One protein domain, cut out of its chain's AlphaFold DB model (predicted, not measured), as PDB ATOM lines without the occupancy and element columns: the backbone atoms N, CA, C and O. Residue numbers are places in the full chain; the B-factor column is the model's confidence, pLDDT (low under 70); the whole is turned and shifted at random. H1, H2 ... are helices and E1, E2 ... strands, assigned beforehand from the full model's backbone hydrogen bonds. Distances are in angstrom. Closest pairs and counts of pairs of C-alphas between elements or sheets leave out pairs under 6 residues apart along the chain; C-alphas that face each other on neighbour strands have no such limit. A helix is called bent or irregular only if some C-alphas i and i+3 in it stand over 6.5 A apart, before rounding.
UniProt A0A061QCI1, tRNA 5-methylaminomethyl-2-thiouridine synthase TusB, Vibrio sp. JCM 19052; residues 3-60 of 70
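This is residues 3 to 60 of the 70 residues of the protein "tRNA 5-methylaminomethyl-2-thiouridine synthase TusB" of Vibrio sp. JCM 19052 (UniProt A0A061QCI1). A small parallel sheet of three short strands, E1, E2 and E3, forms a wall, with H1, H2 and H3 arching over one side of it. The last helix, H4, lies beyond the ends of the strands, next to H2, and lengthens the whole. The 58 printed residues hold four named helices and three named strands in the order E1 H1 E2 H2 H3 E3 H4, with sheet order E1 E2 E3; the class is mixed, helices and strands. The whole is compact, with a radius of gyration of the C-alphas of 10.4 A, yet elongated, spanning 31 by 20 by 18 A.

Edge strand E1, residues 3 to 5, is parallel to inner strand E2, residues 23 to 26, at 12 degrees; N 3 and O 23 are 2.8 A apart, within hydrogen-bond range. E2 is parallel to edge strand E3, residues 49 to 51, at 28 degrees, with N 50 and O 24 at 2.8 A. H1, residues 11 to 15, only grazes the sheet; E1, H1 and E2 form a strand-helix-strand unit, two parallel neighbour strands with a helix between, with a right-handed crossover. H2, residues 28 to 34, is on the sheet at a height of 5.0 A, only just over none of the strands, with 2 of its C-alphas falling on E3. H3, residues 41 to 44, is only just not on the sheet, with 4 pairs of C-alphas within 10 A. E2, H2, H3 and E3 form a second such unit, also right-handed. H2 touches H3, the closest C-alphas being those of Ala 33 and Phe 41, 4.9 A apart. H1 and H3 only just touch, with 3 pairs of C-alphas within 8 A, the closest those of Met 15 and Lys 43 at 7.3 A. H4, residues 53 to 58, is not on the sheet; it touches H2, closest at the C-alphas of Glu 28 and Asp 55, 5.7 A, only just about perpendicular at 71 degrees. Every O i to N i+4 pair is within hydrogen-bond range in H1 and H4; H2 has 0 of 3, but 4 of 4 O i to N i+3 pairs, and H3 is too short for an i+4 pair.

E1 begins at C-alpha 3, (-42.633, 25.765, 12.849). E2 measures 10.1 A from first to last C-alpha, and E3 7.0 A. H2 measures 11.5 A and is neither bent nor irregular, but only just: C-alphas 28 and 31 are 6.2 A apart. H4 measures 8.6 A and ends at C-alpha 58, (-39.280, 46.049, 19.000).

The C-alphas of Ser 19 and Gly 60, the two farthest apart, are 30.8 A apart. The printed part has no cut, and no link is long. Mean pLDDT of the printed part is 94.4, and no printed residue is under 70.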
ATOM      1  N   HIS A   3     -41.558  25.293  11.973       95.88
ATOM      2  CA  HIS A   3     -42.633  25.765  12.849       95.88
ATOM      3  C   HIS A   3     -42.482  27.268  13.077       95.88
ATOM      4  O   HIS A   3     -41.525  27.705  13.710       95.88
ATOM      5  N   ILE A   4     -43.426  28.072  12.584       97.62
ATOM      6  CA  ILE A   4     -43.452  29.520  12.837       97.62
ATOM      7  C   ILE A   4     -44.464  29.795  13.945       97.62
ATOM      8  O   ILE A   4     -45.667  29.624  13.754       97.62
ATOM      9  N   ILE A   5     -43.981  30.231  15.105       97.62
ATOM     10  CA  ILE A   5     -44.805  30.417  16.300       97.62
ATOM     11  C   ILE A   5     -44.934  31.910  16.573       97.62
ATOM     12  O   ILE A   5     -43.934  32.601  16.742       97.62
ATOM     13  N   LYS A   6     -46.176  32.403  16.618       98.06
ATOM     14  CA  LYS A   6     -46.485  33.837  16.780       98.06
ATOM     15  C   LYS A   6     -46.829  34.238  18.215       98.06
ATOM     16  O   LYS A   6     -46.756  35.407  18.572       98.06
ATOM     17  N   SER A   7     -47.241  33.281  19.047       98.06
ATOM     18  CA  SER A   7     -47.643  33.537  20.433       98.06
ATOM     19  C   SER A   7     -47.115  32.468  21.384       98.06
ATOM     20  O   SER A   7     -46.954  31.308  21.012       98.06
ATOM     21  N   VAL A   8     -46.908  32.845  22.647       96.56
ATOM     22  CA  VAL A   8     -46.526  31.904  23.716       96.56
ATOM     23  C   VAL A   8     -47.589  30.816  23.926       96.56
ATOM     24  O   VAL A   8     -47.247  29.705  24.320       96.56
ATOM     25  N   ALA A   9     -48.866  31.116  23.674       96.31
ATOM     26  CA  ALA A   9     -49.962  30.164  23.849       96.31
ATOM     27  C   ALA A   9     -49.912  29.017  22.825       96.31
ATOM     28  O   ALA A   9     -50.139  27.872  23.193       96.31
ATOM     29  N   ALA A  10     -49.538  29.306  21.574       96.00
ATOM     30  CA  ALA A  10     -49.420  28.306  20.505       96.00
ATOM     31  C   ALA A  10     -48.200  27.377  20.659       96.00
ATOM     32  O   ALA A  10     -48.008  26.447  19.878       96.00
ATOM     33  N   LEU A  11     -47.344  27.652  21.642       93.31
ATOM     34  CA  LEU A  11     -46.070  26.975  21.805       93.31
ATOM     35  C   LEU A  11     -46.251  25.530  22.292       93.31
ATOM     36  O   LEU A  11     -45.487  24.665  21.890       93.31
ATOM     37  N   ASP A  12     -47.283  25.251  23.096       92.12
ATOM     38  CA  ASP A  12     -47.593  23.882  23.531       92.12
ATOM     39  C   ASP A  12     -48.045  22.996  22.367       92.12
ATOM     40  O   ASP A  12     -47.512  21.901  22.187       92.12
ATOM     41  N   ASP A  13     -48.955  23.499  21.535       93.00
ATOM     42  CA  ASP A  13     -49.458  22.760  20.375       93.00
ATOM     43  C   ASP A  13     -48.345  22.504  19.349       93.00
ATOM     44  O   ASP A  13     -48.232  21.404  18.808       93.00
ATOM     45  N   ALA A  14     -47.479  23.496  19.113       92.00
ATOM     46  CA  ALA A  14     -46.349  23.352  18.200       92.00
ATOM     47  C   ALA A  14     -45.314  22.346  18.726       92.00
ATOM     48  O   ALA A  14     -44.850  21.486  17.978       92.00
ATOM     49  N   MET A  15     -44.965  22.420  20.015       89.94
ATOM     50  CA  MET A  15     -43.961  21.525  20.602       89.94
ATOM     51  C   MET A  15     -44.465  20.085  20.745       89.94
ATOM     52  O   MET A  15     -43.651  19.166  20.773       89.94
ATOM     53  N   ALA A  16     -45.780  19.853  20.763       91.50
ATOM     54  CA  ALA A  16     -46.351  18.506  20.708       91.50
ATOM     55  C   ALA A  16     -46.119  17.796  19.358       91.50
ATOM     56  O   ALA A  16     -46.177  16.569  19.295       91.50
ATOM     57  N   LEU A  17     -45.857  18.551  18.286       90.00
ATOM     58  CA  LEU A  17     -45.615  18.039  16.932       90.00
ATOM     59  C   LEU A  17     -44.138  18.124  16.514       90.00
ATOM     60  O   LEU A  17     -43.808  17.788  15.379       90.00
ATOM     61  N   TYR A  18     -43.265  18.599  17.404       91.06
ATOM     62  CA  TYR A  18     -41.851  18.828  17.124       91.06
ATOM     63  C   TYR A  18     -41.072  17.515  16.956       91.06
ATOM     64  O   TYR A  18     -41.173  16.607  17.784       91.06
ATOM     65  N   SER A  19     -40.231  17.456  15.920       90.88
ATOM     66  CA  SER A  19     -39.173  16.452  15.756       90.88
ATOM     67  C   SER A  19     -37.788  17.105  15.769       90.88
ATOM     68  O   SER A  19     -37.643  18.265  15.398       90.88
ATOM     69  N   GLU A  20     -36.730  16.361  16.103       88.31
ATOM     70  CA  GLU A  20     -35.349  16.888  16.156       88.31
ATOM     71  C   GLU A  20     -34.837  17.461  14.820       88.31
ATOM     72  O   GLU A  20     -33.901  18.257  14.803       88.31
ATOM     73  N   GLN A  21     -35.436  17.059  13.692       91.06
ATOM     74  CA  GLN A  21     -35.107  17.571  12.353       91.06
ATOM     75  C   GLN A  21     -35.914  18.822  11.972       91.06
ATOM     76  O   GLN A  21     -35.806  19.305  10.843       91.06
ATOM     77  N   ASP A  22     -36.762  19.313  12.874       93.12
ATOM     78  CA  ASP A  22     -37.537  20.524  12.667       93.12
ATOM     79  C   ASP A  22     -36.800  21.760  13.179       93.12
ATOM     80  O   ASP A  22     -36.101  21.732  14.193       93.12
ATOM     81  N   ASP A  23     -37.037  22.870  12.486       95.19
ATOM     82  CA  ASP A  23     -36.634  24.199  12.917       95.19
ATOM     83  C   ASP A  23     -37.840  24.930  13.507       95.19
ATOM     84  O   ASP A  23     -38.973  24.794  13.033       95.19
ATOM     85  N   VAL A  24     -37.596  25.747  14.525       96.19
ATOM     86  CA  VAL A  24     -38.611  26.578  15.174       96.19
ATOM     87  C   VAL A  24     -38.203  28.036  15.045       96.19
ATOM     88  O   VAL A  24     -37.114  28.410  15.464       96.19
ATOM     89  N   LEU A  25     -39.085  28.872  14.506       97.50
ATOM     90  CA  LEU A  25     -38.910  30.318  14.445       97.50
ATOM     91  C   LEU A  25     -39.952  31.004  15.333       97.50
ATOM     92  O   LEU A  25     -41.156  30.936  15.076       97.50
ATOM     93  N   LEU A  26     -39.476  31.689  16.369       97.81
ATOM     94  CA  LEU A  26     -40.282  32.534  17.241       97.81
ATOM     95  C   LEU A  26     -40.395  33.928  16.620       97.81
ATOM     96  O   LEU A  26     -39.383  34.595  16.394       97.81
ATOM     97  N   ILE A  27     -41.624  34.373  16.382       98.38
ATOM     98  CA  ILE A  27     -41.940  35.727  15.919       98.38
ATOM     99  C   ILE A  27     -43.009  36.347  16.811       98.38
ATOM    100  O   ILE A  27     -43.650  35.658  17.609       98.38
ATOM    101  N   GLU A  28     -43.219  37.646  16.651       98.44
ATOM    102  CA  GLU A  28     -44.198  38.422  17.399       98.44
ATOM    103  C   GLU A  28     -44.087  38.114  18.905       98.44
ATOM    104  O   GLU A  28     -43.004  38.200  19.482       98.44
ATOM    105  N   ASP A  29     -45.177  37.753  19.576       97.94
ATOM    106  CA  ASP A  29     -45.176  37.553  21.026       97.94
ATOM    107  C   ASP A  29     -44.477  36.259  21.455       97.94
ATOM    108  O   ASP A  29     -44.124  36.102  22.625       97.94
ATOM    109  N   ALA A  30     -44.218  35.324  20.541       97.81
ATOM    110  CA  ALA A  30     -43.488  34.111  20.889       97.81
ATOM    111  C   ALA A  30     -42.036  34.398  21.299       97.81
ATOM    112  O   ALA A  30     -41.464  33.620  22.062       97.81
ATOM    113  N   VAL A  31     -41.449  35.531  20.882       97.50
ATOM    114  CA  VAL A  31     -40.069  35.891  21.255       97.50
ATOM    115  C   VAL A  31     -39.899  36.114  22.764       97.50
ATOM    116  O   VAL A  31     -38.783  36.030  23.268       97.50
ATOM    117  N   TYR A  32     -40.980  36.301  23.535       97.38
ATOM    118  CA  TYR A  32     -40.905  36.286  25.004       97.38
ATOM    119  C   TYR A  32     -40.421  34.939  25.555       97.38
ATOM    120  O   TYR A  32     -39.775  34.902  26.605       97.38
ATOM    121  N   ALA A  33     -40.678  33.833  24.849       96.75
ATOM    122  CA  ALA A  33     -40.175  32.521  25.235       96.75
ATOM    123  C   ALA A  33     -38.647  32.422  25.124       96.75
ATOM    124  O   ALA A  33     -38.075  31.589  25.813       96.75
ATOM    125  N   ALA A  34     -37.984  33.291  24.349       95.94
ATOM    126  CA  ALA A  34     -36.527  33.308  24.202       95.94
ATOM    127  C   ALA A  34     -35.773  33.844  25.438       95.94
ATOM    128  O   ALA A  34     -34.549  33.711  25.537       95.94
ATOM    129  N   ASN A  35     -36.485  34.451  26.393       96.19
ATOM    130  CA  ASN A  35     -35.911  34.967  27.630       96.19
ATOM    131  C   ASN A  35     -35.731  33.843  28.672       96.19
ATOM    132  O   ASN A  35     -36.735  33.267  29.092       96.19
ATOM    133  N   PRO A  36     -34.509  33.579  29.186       95.50
ATOM    134  CA  PRO A  36     -34.253  32.541  30.188       95.50
ATOM    135  C   PRO A  36     -35.083  32.618  31.473       95.50
ATOM    136  O   PRO A  36     -35.270  31.605  32.143       95.50
ATOM    137  N   GLN A  37     -35.551  33.811  31.839       95.44
ATOM    138  CA  GLN A  37     -36.375  34.046  33.028       95.44
ATOM    139  C   GLN A  37     -37.877  33.866  32.756       95.44
ATOM    140  O   GLN A  37     -38.686  33.922  33.681       95.44
ATOM    141  N   HIS A  38     -38.274  33.670  31.499       96.00
ATOM    142  CA  HIS A  38     -39.665  33.473  31.129       96.00
ATOM    143  C   HIS A  38     -40.099  32.022  31.372       96.00
ATOM    144  O   HIS A  38     -39.393  31.072  31.037       96.00
ATOM    145  N   LYS A  39     -41.318  31.826  31.893       95.19
ATOM    146  CA  LYS A  39     -41.861  30.496  32.241       95.19
ATOM    147  C   LYS A  39     -41.901  29.498  31.077       95.19
ATOM    148  O   LYS A  39     -41.890  28.295  31.302       95.19
ATOM    149  N   ALA A  40     -41.977  29.993  29.841       94.94
ATOM    150  CA  ALA A  40     -42.024  29.164  28.637       94.94
ATOM    151  C   ALA A  40     -40.634  28.799  28.085       94.94
ATOM    152  O   ALA A  40     -40.558  28.027  27.138       94.94
ATOM    153  N   PHE A  41     -39.543  29.316  28.663       95.38
ATOM    154  CA  PHE A  41     -38.190  29.102  28.140       95.38
ATOM    155  C   PHE A  41     -37.780  27.628  28.095       95.38
ATOM    156  O   PHE A  41     -37.084  27.199  27.180       95.38
ATOM    157  N   SER A  42     -38.244  26.820  29.052       92.75
ATOM    158  CA  SER A  42     -37.983  25.376  29.068       92.75
ATOM    159  C   SER A  42     -38.491  24.651  27.821       92.75
ATOM    160  O   SER A  42     -37.923  23.625  27.467       92.75
ATOM    161  N   LYS A  43     -39.515  25.189  27.148       91.56
ATOM    162  CA  LYS A  43     -40.127  24.605  25.947       91.56
ATOM    163  C   LYS A  43     -39.346  24.900  24.663       91.56
ATOM    164  O   LYS A  43     -39.593  24.263  23.654       91.56
ATOM    165  N   VAL A  44     -38.424  25.864  24.697       91.38
ATOM    166  CA  VAL A  44     -37.662  26.342  23.527       91.38
ATOM    167  C   VAL A  44     -36.150  26.158  23.688       91.38
ATOM    168  O   VAL A  44     -35.359  26.765  22.971       91.38
ATOM    169  N   LYS A  45     -35.721  25.323  24.640       81.12
ATOM    170  CA  LYS A  45     -34.314  24.934  24.790       81.12
ATOM    171  C   LYS A  45     -33.969  23.852  23.766       81.12
ATOM    172  O   LYS A  45     -34.149  22.671  24.042       81.12
ATOM    173  N   GLY A  46     -33.439  24.249  22.613       78.38
ATOM    174  CA  GLY A  46     -32.959  23.321  21.592       78.38
ATOM    175  C   GLY A  46     -32.036  23.999  20.574       78.38
ATOM    176  O   GLY A  46     -32.089  25.219  20.435       78.38
ATOM    177  N   PRO A  47     -31.181  23.233  19.869       71.94
ATOM    178  CA  PRO A  47     -30.228  23.782  18.900       71.94
ATOM    179  C   PRO A  47     -30.889  24.373  17.643       71.94
ATOM    180  O   PRO A  47     -30.261  25.186  16.966       71.94
ATOM    181  N   SER A  48     -32.135  23.988  17.357       91.31
ATOM    182  CA  SER A  48     -32.893  24.380  16.160       91.31
ATOM    183  C   SER A  48     -34.030  25.355  16.482       91.31
ATOM    184  O   SER A  48     -35.118  25.271  15.915       91.31
ATOM    185  N   VAL A  49     -33.807  26.261  17.440       95.00
ATOM    186  CA  VAL A  49     -34.766  27.320  17.771       95.00
ATOM    187  C   VAL A  49     -34.147  28.687  17.512       95.00
ATOM    188  O   VAL A  49     -33.071  29.015  18.017       95.00
ATOM    189  N   PHE A  50     -34.876  29.482  16.740       96.50
ATOM    190  CA  PHE A  50     -34.502  30.808  16.285       96.50
ATOM    191  C   PHE A  50     -35.515  31.837  16.772       96.50
ATOM    192  O   PHE A  50     -36.709  31.540  16.878       96.50
ATOM    193  N   ALA A  51     -35.068  33.059  17.034       96.69
ATOM    194  CA  ALA A  51     -35.957  34.170  17.360       96.69
ATOM    195  C   ALA A  51     -35.739  35.342  16.403       96.69
ATOM    196  O   ALA A  51     -34.611  35.734  16.114       96.69
ATOM    197  N   LEU A  52     -36.828  35.929  15.905       97.88
ATOM    198  CA  LEU A  52     -36.726  37.032  14.961       97.88
ATOM    199  C   LEU A  52     -36.195  38.294  15.655       97.88
ATOM    200  O   LEU A  52     -36.867  38.899  16.493       97.88
ATOM    201  N   GLN A  53     -34.986  38.707  15.268       97.25
ATOM    202  CA  GLN A  53     -34.262  39.822  15.884       97.25
ATOM    203  C   GLN A  53     -35.070  41.129  15.899       97.25
ATOM    204  O   GLN A  53     -35.106  41.817  16.917       97.25
ATOM    205  N   SER A  54     -35.778  41.453  14.814       98.12
ATOM    206  CA  SER A  54     -36.590  42.676  14.754       98.12
ATOM    207  C   SER A  54     -37.719  42.687  15.790       98.12
ATOM    208  O   SER A  54     -38.030  43.736  16.350       98.12
ATOM    209  N   ASP A  55     -38.311  41.529  16.095       98.50
ATOM    210  CA  ASP A  55     -39.357  41.401  17.117       98.50
ATOM    211  C   ASP A  55     -38.804  41.481  18.543       98.50
ATOM    212  O   ASP A  55     -39.476  42.001  19.441       98.50
ATOM    213  N   ILE A  56     -37.585  40.979  18.754       98.00
ATOM    214  CA  ILE A  56     -36.841  41.123  20.011       98.00
ATOM    215  C   ILE A  56     -36.543  42.602  20.275       98.00
ATOM    216  O   ILE A  56     -36.774  43.095  21.384       98.00
ATOM    217  N   GLU A  57     -36.037  43.308  19.263       97.88
ATOM    218  CA  GLU A  57     -35.687  44.727  19.338       97.88
ATOM    219  C   GLU A  57     -36.920  45.599  19.563       97.88
ATOM    220  O   GLU A  57     -36.917  46.434  20.467       97.88
ATOM    221  N   ALA A  58     -38.009  45.345  18.828       98.12
ATOM    222  CA  ALA A  58     -39.280  46.049  19.000       98.12
ATOM    223  C   ALA A  58     -39.850  45.918  20.425       98.12
ATOM    224  O   ALA A  58     -40.559  46.808  20.895       98.12
ATOM    225  N   ARG A  59     -39.518  44.830  21.136       96.69
ATOM    226  CA  ARG A  59     -39.919  44.579  22.532       96.69
ATOM    227  C   ARG A  59     -38.869  45.005  23.565       96.69
ATOM    228  O   ARG A  59     -39.092  44.816  24.759       96.69
ATOM    229  N   GLY A  60     -37.728  45.558  23.141       96.75
ATOM    230  CA  GLY A  60     -36.656  46.007  24.036       96.75
ATOM    231  C   GLY A  60     -35.978  44.873  24.818       96.75
ATOM    232  O   GLY A  60     -35.535  45.075  25.951       96.75
TER     233      GLY A  60